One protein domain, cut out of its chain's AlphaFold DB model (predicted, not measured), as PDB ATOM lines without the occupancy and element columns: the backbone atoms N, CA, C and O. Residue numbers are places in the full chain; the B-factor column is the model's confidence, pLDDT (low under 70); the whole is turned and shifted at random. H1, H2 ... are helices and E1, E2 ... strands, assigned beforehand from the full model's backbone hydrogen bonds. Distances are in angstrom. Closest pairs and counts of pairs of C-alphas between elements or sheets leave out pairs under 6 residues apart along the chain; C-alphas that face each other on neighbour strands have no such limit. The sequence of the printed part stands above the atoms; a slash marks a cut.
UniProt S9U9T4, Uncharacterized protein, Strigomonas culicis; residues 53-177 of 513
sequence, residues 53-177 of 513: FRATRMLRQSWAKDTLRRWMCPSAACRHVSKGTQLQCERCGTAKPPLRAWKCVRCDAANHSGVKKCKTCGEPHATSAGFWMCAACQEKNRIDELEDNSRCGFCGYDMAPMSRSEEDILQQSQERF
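This is residues 53 to 177 of the 513 residues of an uncharacterized protein of Strigomonas culicis (UniProt S9U9T4). Little regular structure is here: most of the printed part is loops, with H1 and H3 crossing at one end of the long axis, the loop of residues 102 to 123 at the other, and a small two-strand hairpin, E1 and E2, between these ends. Residues 71 to 96 form a loop lobe to one side. The 125 printed residues hold H1, H2, E1, E2, H3 in that order, mostly helix, with 31 residues in named elements; the whole is compact, radius of gyration of the C-alphas 15.7 A, spanning 49 by 36 by 23 A.

Find E1, residues 131 to 133, from C-alpha 131 at (-13.468, -11.395, 24.841), then E2, residues 140 to 142. H2 is residues 125 to 128. H1, residues 53 to 59, starts at (14.754, -12.544, 34.986); H3, residues 164 to 177, runs 19.7 A to (15.975, -20.439, 26.611).

E1 and E2 are an antiparallel hairpin; look at N 132 and O 141, 2.8 A apart, within hydrogen-bond range. H2, apart from E2, touches no helix. H1 and H3 touch, closest at the C-alphas of Thr 56 and Leu 170, 6.2 A, at a steep tilt of 53 degrees, opposite ways. In H1 and H3 every O i to N i+4 pair is within hydrogen-bond range; H2 is too short for one.

The printed part has no cut. The links H1 to H2, 65 residues, and E2 to H3, 21 residues, are long. Confidence is under 70 at 20 residues, among them 53 to 62.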
ATOM      1  N   PHE A  53      15.871 -11.670  34.590       53.53
ATOM      2  CA  PHE A  53      14.754 -12.544  34.986       53.53
ATOM      3  C   PHE A  53      13.613 -11.786  35.691       53.53
ATOM      4  O   PHE A  53      12.449 -12.180  35.601       53.53
ATOM      5  N   ARG A  54      13.916 -10.682  36.383       55.25
ATOM      6  CA  ARG A  54      12.909  -9.843  37.045       55.25
ATOM      7  C   ARG A  54      12.154  -8.954  36.056       55.25
ATOM      8  O   ARG A  54      10.931  -8.880  36.149       55.25
ATOM      9  N   ALA A  55      12.856  -8.341  35.103       54.50
ATOM     10  CA  ALA A  55      12.278  -7.515  34.045       54.50
ATOM     11  C   ALA A  55      11.386  -8.344  33.109       54.50
ATOM     12  O   ALA A  55      10.203  -8.046  32.950       54.50
ATOM     13  N   THR A  56      11.905  -9.456  32.579       59.53
ATOM     14  CA  THR A  56      11.142 -10.380  31.716       59.53
ATOM     15  C   THR A  56       9.879 -10.919  32.398       59.53
ATOM     16  O   THR A  56       8.844 -11.047  31.752       59.53
ATOM     17  N   ARG A  57       9.898 -11.155  33.719       60.62
ATOM     18  CA  ARG A  57       8.702 -11.549  34.488       60.62
ATOM     19  C   ARG A  57       7.645 -10.440  34.625       60.62
ATOM     20  O   ARG A  57       6.487 -10.746  34.918       60.62
ATOM     21  N   MET A  58       7.996  -9.168  34.443       57.97
ATOM     22  CA  MET A  58       7.002  -8.091  34.341       57.97
ATOM     23  C   MET A  58       6.465  -7.989  32.909       57.97
ATOM     24  O   MET A  58       5.254  -8.023  32.727       57.97
ATOM     25  N   LEU A  59       7.349  -8.039  31.908       62.22
ATOM     26  CA  LEU A  59       6.987  -7.974  30.485       62.22
ATOM     27  C   LEU A  59       6.133  -9.159  29.987       62.22
ATOM     28  O   LEU A  59       5.360  -8.997  29.048       62.22
ATOM     29  N   ARG A  60       6.220 -10.334  30.630       63.59
ATOM     30  CA  ARG A  60       5.362 -11.512  30.366       63.59
ATOM     31  C   ARG A  60       4.017 -11.499  31.121       63.59
ATOM     32  O   ARG A  60       3.378 -12.540  31.255       63.59
ATOM     33  N   GLN A  61       3.579 -10.360  31.660       65.69
ATOM     34  CA  GLN A  61       2.220 -10.198  32.198       65.69
ATOM     35  C   GLN A  61       1.308  -9.595  31.125       65.69
ATOM     36  O   GLN A  61       1.744  -8.746  30.353       65.69
ATOM     37  N   SER A  62       0.031  -9.996  31.078       69.94
ATOM     38  CA  SER A  62      -0.899  -9.401  30.108       69.94
ATOM     39  C   SER A  62      -1.042  -7.893  30.343       69.94
ATOM     40  O   SER A  62      -1.174  -7.439  31.484       69.94
ATOM     41  N   TRP A  63      -1.033  -7.105  29.266       77.12
ATOM     42  CA  TRP A  63      -0.962  -5.635  29.325       77.12
ATOM     43  C   TRP A  63      -2.113  -4.987  30.110       77.12
ATOM     44  O   TRP A  63      -1.956  -3.900  30.653       77.12
ATOM     45  N   ALA A  64      -3.256  -5.665  30.253       67.25
ATOM     46  CA  ALA A  64      -4.369  -5.220  31.097       67.25
ATOM     47  C   ALA A  64      -4.028  -5.154  32.610       67.25
ATOM     48  O   ALA A  64      -4.805  -4.595  33.398       67.25
ATOM     49  N   LYS A  65      -2.891  -5.742  33.016       68.00
ATOM     50  CA  LYS A  65      -2.329  -5.748  34.379       68.00
ATOM     51  C   LYS A  65      -1.097  -4.840  34.520       68.00
ATOM     52  O   LYS A  65      -0.854  -4.359  35.626       68.00
ATOM     53  N   ASP A  66      -0.351  -4.602  33.440       70.62
ATOM     54  CA  ASP A  66       0.834  -3.736  33.440       70.62
ATOM     55  C   ASP A  66       0.444  -2.257  33.255       70.62
ATOM     56  O   ASP A  66      -0.099  -1.839  32.234       70.62
ATOM     57  N   THR A  67       0.722  -1.449  34.277       63.44
ATOM     58  CA  THR A  67       0.449  -0.005  34.310       63.44
ATOM     59  C   THR A  67       1.556   0.862  33.719       63.44
ATOM     60  O   THR A  67       1.324   2.043  33.457       63.44
ATOM     61  N   LEU A  68       2.758   0.310  33.560       73.12
ATOM     62  CA  LEU A  68       3.932   1.007  33.041       73.12
ATOM     63  C   LEU A  68       4.019   0.875  31.517       73.12
ATOM     64  O   LEU A  68       4.453   1.830  30.859       73.12
ATOM     65  N   ARG A  69       3.530  -0.249  30.964       79.81
ATOM     66  CA  ARG A  69       3.434  -0.492  29.516       79.81
ATOM     67  C   ARG A  69       2.797   0.694  28.792       79.81
ATOM     68  O   ARG A  69       1.815   1.294  29.245       79.81
ATOM     69  N   ARG A  70       3.400   1.062  27.663       88.19
ATOM     70  CA  ARG A  70       3.002   2.227  26.865       88.19
ATOM     71  C   ARG A  70       1.644   1.985  26.210       88.19
ATOM     72  O   ARG A  70       1.168   0.859  26.156       88.19
ATOM     73  N   TRP A  71       1.004   3.044  25.724       89.19
ATOM     74  CA  TRP A  71      -0.282   2.954  25.029       89.19
ATOM     75  C   TRP A  71      -0.264   3.793  23.753       89.19
ATOM     76  O   TRP A  71       0.280   4.899  23.733       89.19
ATOM     77  N   MET A  72      -0.849   3.262  22.680       90.88
ATOM     78  CA  MET A  72      -0.996   3.980  21.415       90.88
ATOM     79  C   MET A  72      -2.177   4.955  21.492       90.88
ATOM     80  O   MET A  72      -3.182   4.673  22.143       90.88
ATOM     81  N   CYS A  73      -2.086   6.100  20.817       91.25
ATOM     82  CA  CYS A  73      -3.215   7.014  20.664       91.25
ATOM     83  C   CYS A  73      -4.297   6.411  19.739       91.25
ATOM     84  O   CYS A  73      -3.960   6.036  18.613       91.25
ATOM     85  N   PRO A  74      -5.590   6.390  20.132       88.00
ATOM     86  CA  PRO A  74      -6.662   5.819  19.310       88.00
ATOM     87  C   PRO A  74      -6.984   6.645  18.058       88.00
ATOM     88  O   PRO A  74      -7.543   6.111  17.101       88.00
ATOM     89  N   SER A  75      -6.604   7.928  18.020       87.12
ATOM     90  CA  SER A  75      -6.742   8.750  16.815       87.12
ATOM     91  C   SER A  75      -5.845   8.212  15.697       87.12
ATOM     92  O   SER A  75      -4.615   8.204  15.822       87.12
ATOM     93  N   ALA A  76      -6.461   7.792  14.588       85.62
ATOM     94  CA  ALA A  76      -5.771   7.233  13.424       85.62
ATOM     95  C   ALA A  76      -4.759   8.206  12.795       85.62
ATOM     96  O   ALA A  76      -3.706   7.770  12.344       85.62
ATOM     97  N   ALA A  77      -5.029   9.515  12.848       88.88
ATOM     98  CA  ALA A  77      -4.112  10.554  12.378       88.88
ATOM     99  C   ALA A  77      -2.922  10.814  13.327       88.88
ATOM    100  O   ALA A  77      -1.968  11.492  12.949       88.88
ATOM    101  N   CYS A  78      -2.965  10.308  14.566       91.69
ATOM    102  CA  CYS A  78      -1.911  10.522  15.558       91.69
ATOM    103  C   CYS A  78      -1.053   9.274  15.790       91.69
ATOM    104  O   CYS A  78       0.170   9.364  15.673       91.69
ATOM    105  N   ARG A  79      -1.686   8.154  16.191       90.00
ATOM    106  CA  ARG A  79      -1.074   6.860  16.588       90.00
ATOM    107  C   ARG A  79       0.183   6.950  17.483       90.00
ATOM    108  O   ARG A  79       0.936   5.991  17.605       90.00
ATOM    109  N   HIS A  80       0.413   8.082  18.150       91.62
ATOM    110  CA  HIS A  80       1.591   8.306  18.986       91.62
ATOM    111  C   HIS A  80       1.547   7.436  20.247       91.62
ATOM    112  O   HIS A  80       0.497   7.312  20.878       91.62
ATOM    113  N   VAL A  81       2.688   6.847  20.607       91.56
ATOM    114  CA  VAL A  81       2.824   5.925  21.738       91.56
ATOM    115  C   VAL A  81       3.297   6.686  22.977       91.56
ATOM    116  O   VAL A  81       4.467   7.055  23.074       91.56
ATOM    117  N   SER A  82       2.384   6.902  23.923       90.38
ATOM    118  CA  SER A  82       2.639   7.626  25.174       90.38
ATOM    119  C   SER A  82       2.909   6.688  26.352       90.38
ATOM    120  O   SER A  82       2.534   5.511  26.349       90.38
ATOM    121  N   LYS A  83       3.566   7.212  27.392       87.44
ATOM    122  CA  LYS A  83       3.915   6.453  28.613       87.44
ATOM    123  C   LYS A  83       2.668   5.899  29.315       87.44
ATOM    124  O   LYS A  83       1.626   6.556  29.341       87.44
ATOM    125  N   GLY A  84       2.782   4.722  29.943       82.50
ATOM    126  CA  GLY A  84       1.662   4.024  30.590       82.50
ATOM    127  C   GLY A  84       0.889   4.857  31.618       82.50
ATOM    128  O   GLY A  84      -0.342   4.799  31.661       82.50
ATOM    129  N   THR A  85       1.593   5.714  32.359       83.88
ATOM    130  CA  THR A  85       1.047   6.616  33.387       83.88
ATOM    131  C   THR A  85       0.265   7.821  32.847       83.88
ATOM    132  O   THR A  85      -0.451   8.463  33.614       83.88
ATOM    133  N   GLN A  86       0.372   8.148  31.556       86.75
ATOM    134  CA  GLN A  86      -0.261   9.341  30.985       86.75
ATOM    135  C   GLN A  86      -1.758   9.130  30.732       86.75
ATOM    136  O   GLN A  86      -2.162   8.150  30.110       86.75
ATOM    137  N   LEU A  87      -2.585  10.087  31.166       87.94
ATOM    138  CA  LEU A  87      -4.044  10.074  30.966       87.94
ATOM    139  C   LEU A  87      -4.489  10.707  29.634       87.94
ATOM    140  O   LEU A  87      -5.655  10.602  29.258       87.94
ATOM    141  N   GLN A  88      -3.575  11.373  28.927       92.88
ATOM    142  CA  GLN A  88      -3.784  12.033  27.636       92.88
ATOM    143  C   GLN A  88      -2.561  11.798  26.746       92.88
ATOM    144  O   GLN A  88      -1.452  11.618  27.246       92.88
ATOM    145  N   CYS A  89      -2.760  11.778  25.430       92.75
ATOM    146  CA  CYS A  89      -1.689  11.553  24.470       92.75
ATOM    147  C   CYS A  89      -0.721  12.744  24.460       92.75
ATOM    148  O   CYS A  89      -1.125  13.865  24.149       92.75
ATOM    149  N   GLU A  90       0.562  12.475  24.720       93.06
ATOM    150  CA  GLU A  90       1.637  13.476  24.856       93.06
ATOM    151  C   GLU A  90       1.837  14.333  23.581       93.06
ATOM    152  O   GLU A  90       2.435  15.402  23.662       93.06
ATOM    153  N   ARG A  91       1.297  13.913  22.423       94.06
ATOM    154  CA  ARG A  91       1.360  14.642  21.138       94.06
ATOM    155  C   ARG A  91       0.103  15.449  20.782       94.06
ATOM    156  O   ARG A  91       0.213  16.405  20.022       94.06
ATOM    157  N   CYS A  92      -1.089  15.057  21.244       94.00
ATOM    158  CA  CYS A  92      -2.356  15.609  20.726       94.00
ATOM    159  C   CYS A  92      -3.487  15.779  21.756       94.00
ATOM    160  O   CYS A  92      -4.620  16.053  21.368       94.00
ATOM    161  N   GLY A  93      -3.237  15.557  23.050       91.00
ATOM    162  CA  GLY A  93      -4.229  15.739  24.120       91.00
ATOM    163  C   GLY A  93      -5.377  14.716  24.158       91.00
ATOM    164  O   GLY A  93      -6.066  14.618  25.171       91.00
ATOM    165  N   THR A  94      -5.575  13.908  23.106       90.88
ATOM    166  CA  THR A  94      -6.590  12.840  23.061       90.88
ATOM    167  C   THR A  94      -6.480  11.943  24.293       90.88
ATOM    168  O   THR A  94      -5.412  11.391  24.563       90.88
ATOM    169  N   ALA A  95      -7.574  11.804  25.044       88.88
ATOM    170  CA  ALA A  95      -7.604  11.046  26.290       88.88
ATOM    171  C   ALA A  95      -7.225   9.568  26.089       88.88
ATOM    172  O   ALA A  95      -7.519   8.971  25.049       88.88
ATOM    173  N   LYS A  96      -6.600   8.966  27.108       86.00
ATOM    174  CA  LYS A  96      -6.310   7.530  27.129       86.00
ATOM    175  C   LYS A  96      -7.626   6.745  27.095       86.00
ATOM    176  O   LYS A  96      -8.475   6.979  27.959       86.00
ATOM    177  N   PRO A  97      -7.829   5.827  26.132       76.00
ATOM    178  CA  PRO A  97      -9.082   5.095  26.037       76.00
ATOM    179  C   PRO A  97      -9.292   4.200  27.271       76.00
ATOM    180  O   PRO A  97      -8.320   3.676  27.826       76.00
ATOM    181  N   PRO A  98     -10.545   3.986  27.714       69.81
ATOM    182  CA  PRO A  98     -10.842   3.180  28.892       69.81
ATOM    183  C   PRO A  98     -10.596   1.689  28.608       69.81
ATOM    184  O   PRO A  98     -11.495   0.964  28.187       69.81
ATOM    185  N   LEU A  99      -9.374   1.233  28.904       64.38
ATOM    186  CA  LEU A  99      -8.804  -0.108  28.664       64.38
ATOM    187  C   LEU A  99      -9.567  -1.313  29.273       64.38
ATOM    188  O   LEU A  99      -9.035  -2.417  29.330       64.38
ATOM    189  N   ARG A 100     -10.772  -1.113  29.816       62.00
ATOM    190  CA  ARG A 100     -11.544  -2.107  30.581       62.00
ATOM    191  C   ARG A 100     -13.045  -2.112  30.267       62.00
ATOM    192  O   ARG A 100     -13.826  -2.667  31.037       62.00
ATOM    193  N   ALA A 101     -13.468  -1.461  29.187       73.38
ATOM    194  CA  ALA A 101     -14.821  -1.626  28.665       73.38
ATOM    195  C   ALA A 101     -14.969  -2.995  27.968       73.38
ATOM    196  O   ALA A 101     -14.002  -3.513  27.410       73.38
ATOM    197  N   TRP A 102     -16.170  -3.579  28.003       85.06
ATOM    198  CA  TRP A 102     -16.465  -4.890  27.410       85.06
ATOM    199  C   TRP A 102     -17.705  -4.835  26.512       85.06
ATOM    200  O   TRP A 102     -18.711  -4.210  26.859       85.06
ATOM    201  N   LYS A 103     -17.643  -5.505  25.360       89.31
ATOM    202  CA  LYS A 103     -18.753  -5.622  24.406       89.31
ATOM    203  C   LYS A 103     -19.583  -6.857  24.751       89.31
ATOM    204  O   LYS A 103     -19.020  -7.926  24.973       89.31
ATOM    205  N   CYS A 104     -20.904  -6.722  24.852       91.38
ATOM    206  CA  CYS A 104     -21.760  -7.858  25.189       91.38
ATOM    207  C   CYS A 104     -21.915  -8.802  23.992       91.38
ATOM    208  O   CYS A 104     -22.494  -8.414  22.984       91.38
ATOM    209  N   VAL A 105     -21.492 -10.062  24.131       91.44
ATOM    210  CA  VAL A 105     -21.567 -11.074  23.055       91.44
ATOM    211  C   VAL A 105     -22.989 -11.250  22.488       91.44
ATOM    212  O   VAL A 105     -23.130 -11.529  21.302       91.44
ATOM    213  N   ARG A 106     -24.036 -11.038  23.303       93.00
ATOM    214  CA  ARG A 106     -25.453 -11.242  22.940       93.00
ATOM    215  C   ARG A 106     -26.118 -10.078  22.188       93.00
ATOM    216  O   ARG A 106     -27.110 -10.305  21.506       93.00
ATOM    217  N   CYS A 107     -25.661  -8.838  22.368       91.94
ATOM    218  CA  CYS A 107     -26.340  -7.650  21.809       91.94
ATOM    219  C   CYS A 107     -25.395  -6.528  21.355       91.94
ATOM    220  O   CYS A 107     -25.842  -5.420  21.077       91.94
ATOM    221  N   ASP A 108     -24.087  -6.785  21.370       90.69
ATOM    222  CA  ASP A 108     -22.997  -5.897  20.961       90.69
ATOM    223  C   ASP A 108     -22.922  -4.508  21.626       90.69
ATOM    224  O   ASP A 108     -22.027  -3.712  21.340       90.69
ATOM    225  N   ALA A 109     -23.767  -4.246  22.625       88.62
ATOM    226  CA  ALA A 109     -23.688  -3.061  23.465       88.62
ATOM    227  C   ALA A 109     -22.382  -3.024  24.283       88.62
ATOM    228  O   ALA A 109     -22.065  -3.961  25.022       88.62
ATOM    229  N   ALA A 110     -21.668  -1.897  24.213       87.00
ATOM    230  CA  ALA A 110     -20.490  -1.618  25.032       87.00
ATOM    231  C   ALA A 110     -20.863  -1.268  26.487       87.00
ATOM    232  O   ALA A 110     -21.709  -0.401  26.747       87.00
ATOM    233  N   ASN A 111     -20.199  -1.922  27.441       85.38
ATOM    234  CA  ASN A 111     -20.407  -1.821  28.887       85.38
ATOM    235  C   ASN A 111     -19.116  -1.388  29.600       85.38
ATOM    236  O   ASN A 111     -18.014  -1.549  29.080       85.38
ATOM    237  N   HIS A 112     -19.249  -0.838  30.808       78.31
ATOM    238  CA  HIS A 112     -18.119  -0.298  31.571       78.31
ATOM    239  C   HIS A 112     -17.405  -1.368  32.418       78.31
ATOM    240  O   HIS A 112     -17.949  -2.429  32.727       78.31
ATOM    241  N   SER A 113     -16.179  -1.063  32.843       73.12
ATOM    242  CA  SER A 113     -15.360  -1.943  33.678       73.12
ATOM    243  C   SER A 113     -16.031  -2.294  35.007       73.12
ATOM    244  O   SER A 113     -16.465  -1.398  35.730       73.12
ATOM    245  N   GLY A 114     -16.072  -3.580  35.360       75.44
ATOM    246  CA  GLY A 114     -16.677  -4.052  36.612       75.44
ATOM    247  C   GLY A 114     -18.211  -4.103  36.611       75.44
ATOM    248  O   GLY A 114     -18.795  -4.619  37.564       75.44
ATOM    249  N   VAL A 115     -18.872  -3.641  35.544       84.69
ATOM    250  CA  VAL A 115     -20.312  -3.835  35.341       84.69
ATOM    251  C   VAL A 115     -20.577  -5.324  35.099       84.69
ATOM    252  O   VAL A 115     -20.174  -5.870  34.076       84.69
ATOM    253  N   LYS A 116     -21.244  -5.985  36.054       89.88
ATOM    254  CA  LYS A 116     -21.450  -7.449  36.061       89.88
ATOM    255  C   LYS A 116     -22.561  -7.957  35.131       89.88
ATOM    256  O   LYS A 116     -22.649  -9.167  34.941       89.88
ATOM    257  N   LYS A 117     -23.409  -7.077  34.593       93.19
ATOM    258  CA  LYS A 117     -24.550  -7.391  33.711       93.19
ATOM    259  C   LYS A 117     -24.649  -6.348  32.602       93.19
ATOM    260  O   LYS A 117     -24.472  -5.168  32.883       93.19
ATOM    261  N   CYS A 118     -24.937  -6.752  31.370       92.00
ATOM    262  CA  CYS A 118     -25.055  -5.830  30.248       92.00
ATOM    263  C   CYS A 118     -26.174  -4.807  30.487       92.00
ATOM    264  O   CYS A 118     -27.293  -5.178  30.837       92.00
ATOM    265  N   LYS A 119     -25.883  -3.525  30.233       87.75
ATOM    266  CA  LYS A 119     -26.827  -2.407  30.402       87.75
ATOM    267  C   LYS A 119     -28.086  -2.516  29.528       87.75
ATOM    268  O   LYS A 119     -29.096  -1.914  29.858       87.75
ATOM    269  N   THR A 120     -28.000  -3.242  28.410       91.25
ATOM    270  CA  THR A 120     -29.036  -3.296  27.366       91.25
ATOM    271  C   THR A 120     -29.892  -4.560  27.448       91.25
ATOM    272  O   THR A 120     -31.093  -4.484  27.234       91.25
ATOM    273  N   CYS A 121     -29.305  -5.718  27.776       93.44
ATOM    274  CA  CYS A 121     -30.019  -7.006  27.794       93.44
ATOM    275  C   CYS A 121     -29.869  -7.810  29.101       93.44
ATOM    276  O   CYS A 121     -30.280  -8.966  29.158       93.44
ATOM    277  N   GLY A 122     -29.244  -7.249  30.142       91.81
ATOM    278  CA  GLY A 122     -29.065  -7.894  31.451       91.81
ATOM    279  C   GLY A 122     -28.045  -9.044  31.507       91.81
ATOM    280  O   GLY A 122     -27.692  -9.479  32.605       91.81
ATOM    281  N   GLU A 123     -27.548  -9.505  30.356       93.62
ATOM    282  CA  GLU A 123     -26.636 -10.646  30.195       93.62
ATOM    283  C   GLU A 123     -25.378 -10.528  31.081       93.62
ATOM    284  O   GLU A 123     -24.715  -9.485  31.046       93.62
ATOM    285  N   PRO A 124     -25.019 -11.538  31.895       92.75
ATOM    286  CA  PRO A 124     -23.881 -11.436  32.801       92.75
ATOM    287  C   PRO A 124     -22.542 -11.298  32.061       92.75
ATOM    288  O   PRO A 124     -22.295 -11.937  31.042       92.75
ATOM    289  N   HIS A 125     -21.622 -10.524  32.645       89.88
ATOM    290  CA  HIS A 125     -20.247 -10.349  32.151       89.88
ATOM    291  C   HIS A 125     -19.531 -11.690  31.924       89.88
ATOM    292  O   HIS A 125     -18.703 -11.796  31.026       89.88
ATOM    293  N   ALA A 126     -19.848 -12.720  32.717       90.31
ATOM    294  CA  ALA A 126     -19.288 -14.064  32.569       90.31
ATOM    295  C   ALA A 126     -19.445 -14.618  31.137       90.31
ATOM    296  O   ALA A 126     -18.472 -15.123  30.587       90.31
ATOM    297  N   THR A 127     -20.603 -14.416  30.495       90.88
ATOM    298  CA  THR A 127     -20.876 -14.840  29.106       90.88
ATOM    299  C   THR A 127     -19.975 -14.134  28.079       90.88
ATOM    300  O   THR A 127     -19.801 -14.612  26.966       90.88
ATOM    301  N   SER A 128     -19.391 -12.982  28.429       89.12
ATOM    302  CA  SER A 128     -18.486 -12.199  27.569       89.12
ATOM    303  C   SER A 128     -17.029 -12.193  28.061       89.12
ATOM    304  O   SER A 128     -16.199 -11.498  27.485       89.12
ATOM    305  N   ALA A 129     -16.693 -12.961  29.105       85.44
ATOM    306  CA  ALA A 129     -15.393 -12.884  29.778       85.44
ATOM    307  C   ALA A 129     -14.209 -13.443  28.963       85.44
ATOM    308  O   ALA A 129     -13.069 -13.173  29.321       85.44
ATOM    309  N   GLY A 130     -14.474 -14.188  27.883       86.69
ATOM    310  CA  GLY A 130     -13.470 -14.656  26.917       86.69
ATOM    311  C   GLY A 130     -13.169 -13.668  25.781       86.69
ATOM    312  O   GLY A 130     -12.516 -14.049  24.812       86.69
ATOM    313  N   PHE A 131     -13.660 -12.424  25.863       88.75
ATOM    314  CA  PHE A 131     -13.468 -11.395  24.841       88.75
ATOM    315  C   PHE A 131     -13.032 -10.057  25.446       88.75
ATOM    316  O   PHE A 131     -13.489  -9.659  26.518       88.75
ATOM    317  N   TRP A 132     -12.199  -9.319  24.714       85.12
ATOM    318  CA  TRP A 132     -11.816  -7.943  25.019       85.12
ATOM    319  C   TRP A 132     -12.244  -6.998  23.888       85.12
ATOM    320  O   TRP A 132     -12.338  -7.387  22.724       85.12
ATOM    321  N   MET A 133     -12.551  -5.743  24.222       87.81
ATOM    322  CA  MET A 133     -13.039  -4.756  23.254       87.81
ATOM    323  C   MET A 133     -11.904  -3.825  22.817       87.81
ATOM    324  O   MET A 133     -11.274  -3.176  23.654       87.81
ATOM    325  N   CYS A 134     -11.659  -3.718  21.510       86.94
ATOM    326  CA  CYS A 134     -10.657  -2.788  20.986       86.94
ATOM    327  C   CYS A 134     -11.109  -1.328  21.144       86.94
ATOM    328  O   CYS A 134     -12.229  -0.979  20.785       86.94
ATOM    329  N   ALA A 135     -10.228  -0.441  21.615       83.81
ATOM    330  CA  ALA A 135     -10.545   0.981  21.761       83.81
ATOM    331  C   ALA A 135     -10.746   1.729  20.430       83.81
ATOM    332  O   ALA A 135     -11.428   2.751  20.422       83.81
ATOM    333  N   ALA A 136     -10.143   1.255  19.333       86.00
ATOM    334  CA  ALA A 136     -10.214   1.912  18.029       86.00
ATOM    335  C   ALA A 136     -11.462   1.497  17.232       86.00
ATOM    336  O   ALA A 136     -12.291   2.346  16.922       86.00
ATOM    337  N   CYS A 137     -11.625   0.203  16.926       87.62
ATOM    338  CA  CYS A 137     -12.766  -0.296  16.142       87.62
ATOM    339  C   CYS A 137     -13.976  -0.747  16.979       87.62
ATOM    340  O   CYS A 137     -15.004  -1.092  16.410       87.62
ATOM    341  N   GLN A 138     -13.865  -0.778  18.313       87.31
ATOM    342  CA  GLN A 138     -14.906  -1.281  19.224       87.31
ATOM    343  C   GLN A 138     -15.343  -2.730  18.952       87.31
ATOM    344  O   GLN A 138     -16.467  -3.103  19.288       87.31
ATOM    345  N   GLU A 139     -14.472  -3.570  18.382       89.00
ATOM    346  CA  GLU A 139     -14.806  -4.968  18.088       89.00
ATOM    347  C   GLU A 139     -14.358  -5.963  19.171       89.00
ATOM    348  O   GLU A 139     -13.382  -5.719  19.895       89.00
ATOM    349  N   LYS A 140     -15.109  -7.067  19.307       89.31
ATOM    350  CA  LYS A 140     -14.892  -8.142  20.289       89.31
ATOM    351  C   LYS A 140     -13.790  -9.095  19.822       89.31
ATOM    352  O   LYS A 140     -14.008 -10.021  19.048       89.31
ATOM    353  N   ASN A 141     -12.583  -8.850  20.306       88.62
ATOM    354  CA  ASN A 141     -11.418  -9.691  20.064       88.62
ATOM    355  C   ASN A 141     -11.441 -10.851  21.062       88.62
ATOM    356  O   ASN A 141     -11.767 -10.651  22.233       88.62
ATOM    357  N   ARG A 142     -11.124 -12.065  20.608       88.06
ATOM    358  CA  ARG A 142     -10.986 -13.229  21.492       88.06
ATOM    359  C   ARG A 142      -9.818 -12.998  22.456       88.06
ATOM    360  O   ARG A 142      -8.832 -12.374  22.073       88.06
ATOM    361  N   ILE A 143      -9.947 -13.483  23.689       85.25
ATOM    362  CA  ILE A 143      -8.810 -13.618  24.598       85.25
ATOM    363  C   ILE A 143      -8.108 -14.944  24.294       85.25
ATOM    364  O   ILE A 143      -8.736 -16.002  24.379       85.25
ATOM    365  N   ASP A 144      -6.830 -14.870  23.945       81.25
ATOM    366  CA  ASP A 144      -5.913 -16.009  23.919       81.25
ATOM    367  C   ASP A 144      -5.144 -16.102  25.254       81.25
ATOM    368  O   ASP A 144      -4.996 -15.101  25.961       81.25
ATOM    369  N   GLU A 145      -4.670 -17.290  25.631       74.94
ATOM    370  CA  GLU A 145      -3.906 -17.500  26.873       74.94
ATOM    371  C   GLU A 145      -2.383 -17.493  26.652       74.94
ATOM    372  O   GLU A 145      -1.630 -17.338  27.617       74.94
ATOM    373  N   LEU A 146      -1.926 -17.631  25.401       70.06
ATOM    374  CA  LEU A 146      -0.516 -17.614  25.006       70.06
ATOM    375  C   LEU A 146      -0.066 -16.214  24.555       70.06
ATOM    376  O   LEU A 146       1.086 -15.841  24.779       70.06
ATOM    377  N   GLU A 147      -0.957 -15.434  23.935       71.94
ATOM    378  CA  GLU A 147      -0.656 -14.068  23.488       71.94
ATOM    379  C   GLU A 147      -0.818 -13.015  24.596       71.94
ATOM    380  O   GLU A 147      -1.561 -13.173  25.568       71.94
ATOM    381  N   ASP A 148      -0.180 -11.852  24.425       74.62
ATOM    382  CA  ASP A 148      -0.372 -10.731  25.351       74.62
ATOM    383  C   ASP A 148      -1.765 -10.080  25.236       74.62
ATOM    384  O   ASP A 148      -2.199  -9.425  26.186       74.62
ATOM    385  N   ASN A 149      -2.475 -10.323  24.122       82.31
ATOM    386  CA  ASN A 149      -3.770  -9.762  23.721       82.31
ATOM    387  C   ASN A 149      -3.766  -8.252  23.403       82.31
ATOM    388  O   ASN A 149      -4.785  -7.584  23.575       82.31
ATOM    389  N   SER A 150      -2.629  -7.660  23.037       86.12
ATOM    390  CA  SER A 150      -2.494  -6.205  22.822       86.12
ATOM    391  C   SER A 150      -3.030  -5.726  21.473       86.12
ATOM    392  O   SER A 150      -3.591  -4.630  21.381       86.12
ATOM    393  N   ARG A 151      -2.882  -6.542  20.425       89.06
ATOM    394  CA  ARG A 151      -3.207  -6.183  19.041       89.06
ATOM    395  C   ARG A 151      -4.595  -6.657  18.646       89.06
ATOM    396  O   ARG A 151      -4.948  -7.819  18.806       89.06
ATOM    397  N   CYS A 152      -5.385  -5.747  18.092       89.25
ATOM    398  CA  CYS A 152      -6.712  -6.067  17.590       89.25
ATOM    399  C   CYS A 152      -6.639  -6.771  16.228       89.25
ATOM    400  O   CYS A 152      -6.267  -6.144  15.234       89.25
ATOM    401  N   GLY A 153      -7.093  -8.025  16.161       88.50
ATOM    402  CA  GLY A 153      -7.118  -8.821  14.926       88.50
ATOM    403  C   GLY A 153      -8.009  -8.251  13.812       88.50
ATOM    404  O   GLY A 153      -7.795  -8.557  12.647       88.50
ATOM    405  N   PHE A 154      -8.967  -7.374  14.140       89.00
ATOM    406  CA  PHE A 154      -9.864  -6.744  13.159       89.00
ATOM    407  C   PHE A 154      -9.304  -5.472  12.504       89.00
ATOM    408  O   PHE A 154      -9.760  -5.097  11.429       89.00
ATOM    409  N   CYS A 155      -8.381  -4.750  13.153       89.25
ATOM    410  CA  CYS A 155      -7.921  -3.438  12.659       89.25
ATOM    411  C   CYS A 155      -6.425  -3.143  12.874       89.25
ATOM    412  O   CYS A 155      -5.989  -2.003  12.690       89.25
ATOM    413  N   GLY A 156      -5.642  -4.132  13.318       87.12
ATOM    414  CA  GLY A 156      -4.206  -4.003  13.590       87.12
ATOM    415  C   GLY A 156      -3.847  -3.010  14.702       87.12
ATOM    416  O   GLY A 156      -2.679  -2.675  14.876       87.12
ATOM    417  N   TYR A 157      -4.832  -2.486  15.439       89.38
ATOM    418  CA  TYR A 157      -4.599  -1.493  16.481       89.38
ATOM    419  C   TYR A 157      -3.966  -2.134  17.716       89.38
ATOM    420  O   TYR A 157      -4.579  -2.994  18.349       89.38
ATOM    421  N   ASP A 158      -2.766  -1.679  18.068       89.81
ATOM    422  CA  ASP A 158      -2.059  -2.093  19.274       89.81
ATOM    423  C   ASP A 158      -2.490  -1.216  20.462       89.81
ATOM    424  O   ASP A 158      -2.216  -0.015  20.516       89.81
ATOM    425  N   MET A 159      -3.211  -1.814  21.412       85.50
ATOM    426  CA  MET A 159      -3.707  -1.139  22.614       85.50
ATOM    427  C   MET A 159      -2.578  -0.689  23.539       85.50
ATOM    428  O   MET A 159      -2.726   0.312  24.249       85.50
ATOM    429  N   ALA A 160      -1.481  -1.444  23.565       86.12
ATOM    430  CA  ALA A 160      -0.456  -1.327  24.585       86.12
ATOM    431  C   ALA A 160       0.925  -1.762  24.059       86.12
ATOM    432  O   ALA A 160       1.489  -2.723  24.588       86.12
ATOM    433  N   PRO A 161       1.466  -1.100  23.019       85.50
ATOM    434  CA  PRO A 161       2.688  -1.541  22.363       85.50
ATOM    435  C   PRO A 161       3.872  -1.513  23.328       85.50
ATOM    436  O   PRO A 161       4.021  -0.593  24.142       85.50
ATOM    437  N   MET A 162       4.740  -2.510  23.200       79.12
ATOM    438  CA  MET A 162       6.038  -2.514  23.865       79.12
ATOM    439  C   MET A 162       6.952  -1.445  23.256       79.12
ATOM    440  O   MET A 162       6.707  -0.904  22.175       79.12
ATOM    441  N   SER A 163       8.014  -1.098  23.973       74.69
ATOM    442  CA  SER A 163       9.164  -0.437  23.368       74.69
ATOM    443  C   SER A 163      10.167  -1.458  22.855       74.69
ATOM    444  O   SER A 163      10.276  -2.538  23.424       74.69
ATOM    445  N   ARG A 164      10.950  -1.083  21.834       69.69
ATOM    446  CA  ARG A 164      11.969  -1.960  21.234       69.69
ATOM    447  C   ARG A 164      12.856  -2.633  22.279       69.69
ATOM    448  O   ARG A 164      12.939  -3.842  22.294       69.69
ATOM    449  N   SER A 165      13.351  -1.883  23.262       70.75
ATOM    450  CA  SER A 165      14.144  -2.429  24.374       70.75
ATOM    451  C   SER A 165      13.445  -3.518  25.206       70.75
ATOM    452  O   SER A 165      14.116  -4.333  25.821       70.75
ATOM    453  N   GLU A 166      12.114  -3.532  25.272       74.06
ATOM    454  CA  GLU A 166      11.329  -4.573  25.952       74.06
ATOM    455  C   GLU A 166      11.095  -5.784  25.032       74.06
ATOM    456  O   GLU A 166      11.129  -6.922  25.500       74.06
ATOM    457  N   GLU A 167      10.930  -5.543  23.727       75.31
ATOM    458  CA  GLU A 167      10.872  -6.564  22.672       75.31
ATOM    459  C   GLU A 167      12.225  -7.298  22.561       75.31
ATOM    460  O   GLU A 167      12.264  -8.520  22.683       75.31
ATOM    461  N   ASP A 168      13.335  -6.556  22.486       75.31
ATOM    462  CA  ASP A 168      14.722  -7.042  22.475       75.31
ATOM    463  C   ASP A 168      15.030  -7.902  23.721       75.31
ATOM    464  O   ASP A 168      15.613  -8.983  23.620       75.31
ATOM    465  N   ILE A 169      14.609  -7.455  24.914       74.44
ATOM    466  CA  ILE A 169      14.786  -8.197  26.177       74.44
ATOM    467  C   ILE A 169      13.956  -9.491  26.193       74.44
ATOM    468  O   ILE A 169      14.431 -10.515  26.695       74.44
ATOM    469  N   LEU A 170      12.727  -9.477  25.665       71.25
ATOM    470  CA  LEU A 170      11.911 -10.687  25.562       71.25
ATOM    471  C   LEU A 170      12.506 -11.671  24.552       71.25
ATOM    472  O   LEU A 170      12.672 -12.840  24.908       71.25
ATOM    473  N   GLN A 171      12.891 -11.205  23.364       76.00
ATOM    474  CA  GLN A 171      13.513 -12.028  22.329       76.00
ATOM    475  C   GLN A 171      14.820 -12.649  22.834       76.00
ATOM    476  O   GLN A 171      14.933 -13.873  22.849       76.00
ATOM    477  N   GLN A 172      15.738 -11.861  23.406       75.88
ATOM    478  CA  GLN A 172      16.981 -12.388  23.980       75.88
ATOM    479  C   GLN A 172      16.728 -13.374  25.145       75.88
ATOM    480  O   GLN A 172      17.523 -14.286  25.379       75.88
ATOM    481  N   SER A 173      15.614 -13.241  25.882       69.19
ATOM    482  CA  SER A 173      15.216 -14.222  26.909       69.19
ATOM    483  C   SER A 173      14.700 -15.542  26.325       69.19
ATOM    484  O   SER A 173      14.822 -16.583  26.966       69.19
ATOM    485  N   GLN A 174      14.109 -15.498  25.131       71.50
ATOM    486  CA  GLN A 174      13.563 -16.649  24.416       71.50
ATOM    487  C   GLN A 174      14.672 -17.380  23.653       71.50
ATOM    488  O   GLN A 174      14.811 -18.590  23.815       71.50
ATOM    489  N   GLU A 175      15.537 -16.635  22.966       74.00
ATOM    490  CA  GLU A 175      16.781 -17.126  22.367       74.00
ATOM    491  C   GLU A 175      17.668 -17.798  23.419       74.00
ATOM    492  O   GLU A 175      18.098 -18.921  23.203       74.00
ATOM    493  N   ARG A 176      17.867 -17.203  24.607       64.06
ATOM    494  CA  ARG A 176      18.651 -17.835  25.691       64.06
ATOM    495  C   ARG A 176      18.007 -19.109  26.256       64.06
ATOM    496  O   ARG A 176      18.710 -19.988  26.756       64.06
ATOM    497  N   PHE A 177      16.681 -19.220  26.205       57.50
ATOM    498  CA  PHE A 177      15.975 -20.439  26.611       57.50
ATOM    499  C   PHE A 177      16.128 -21.544  25.553       57.50
ATOM    500  O   PHE A 177      16.321 -22.701  25.908       57.50
TER     501      PHE A 177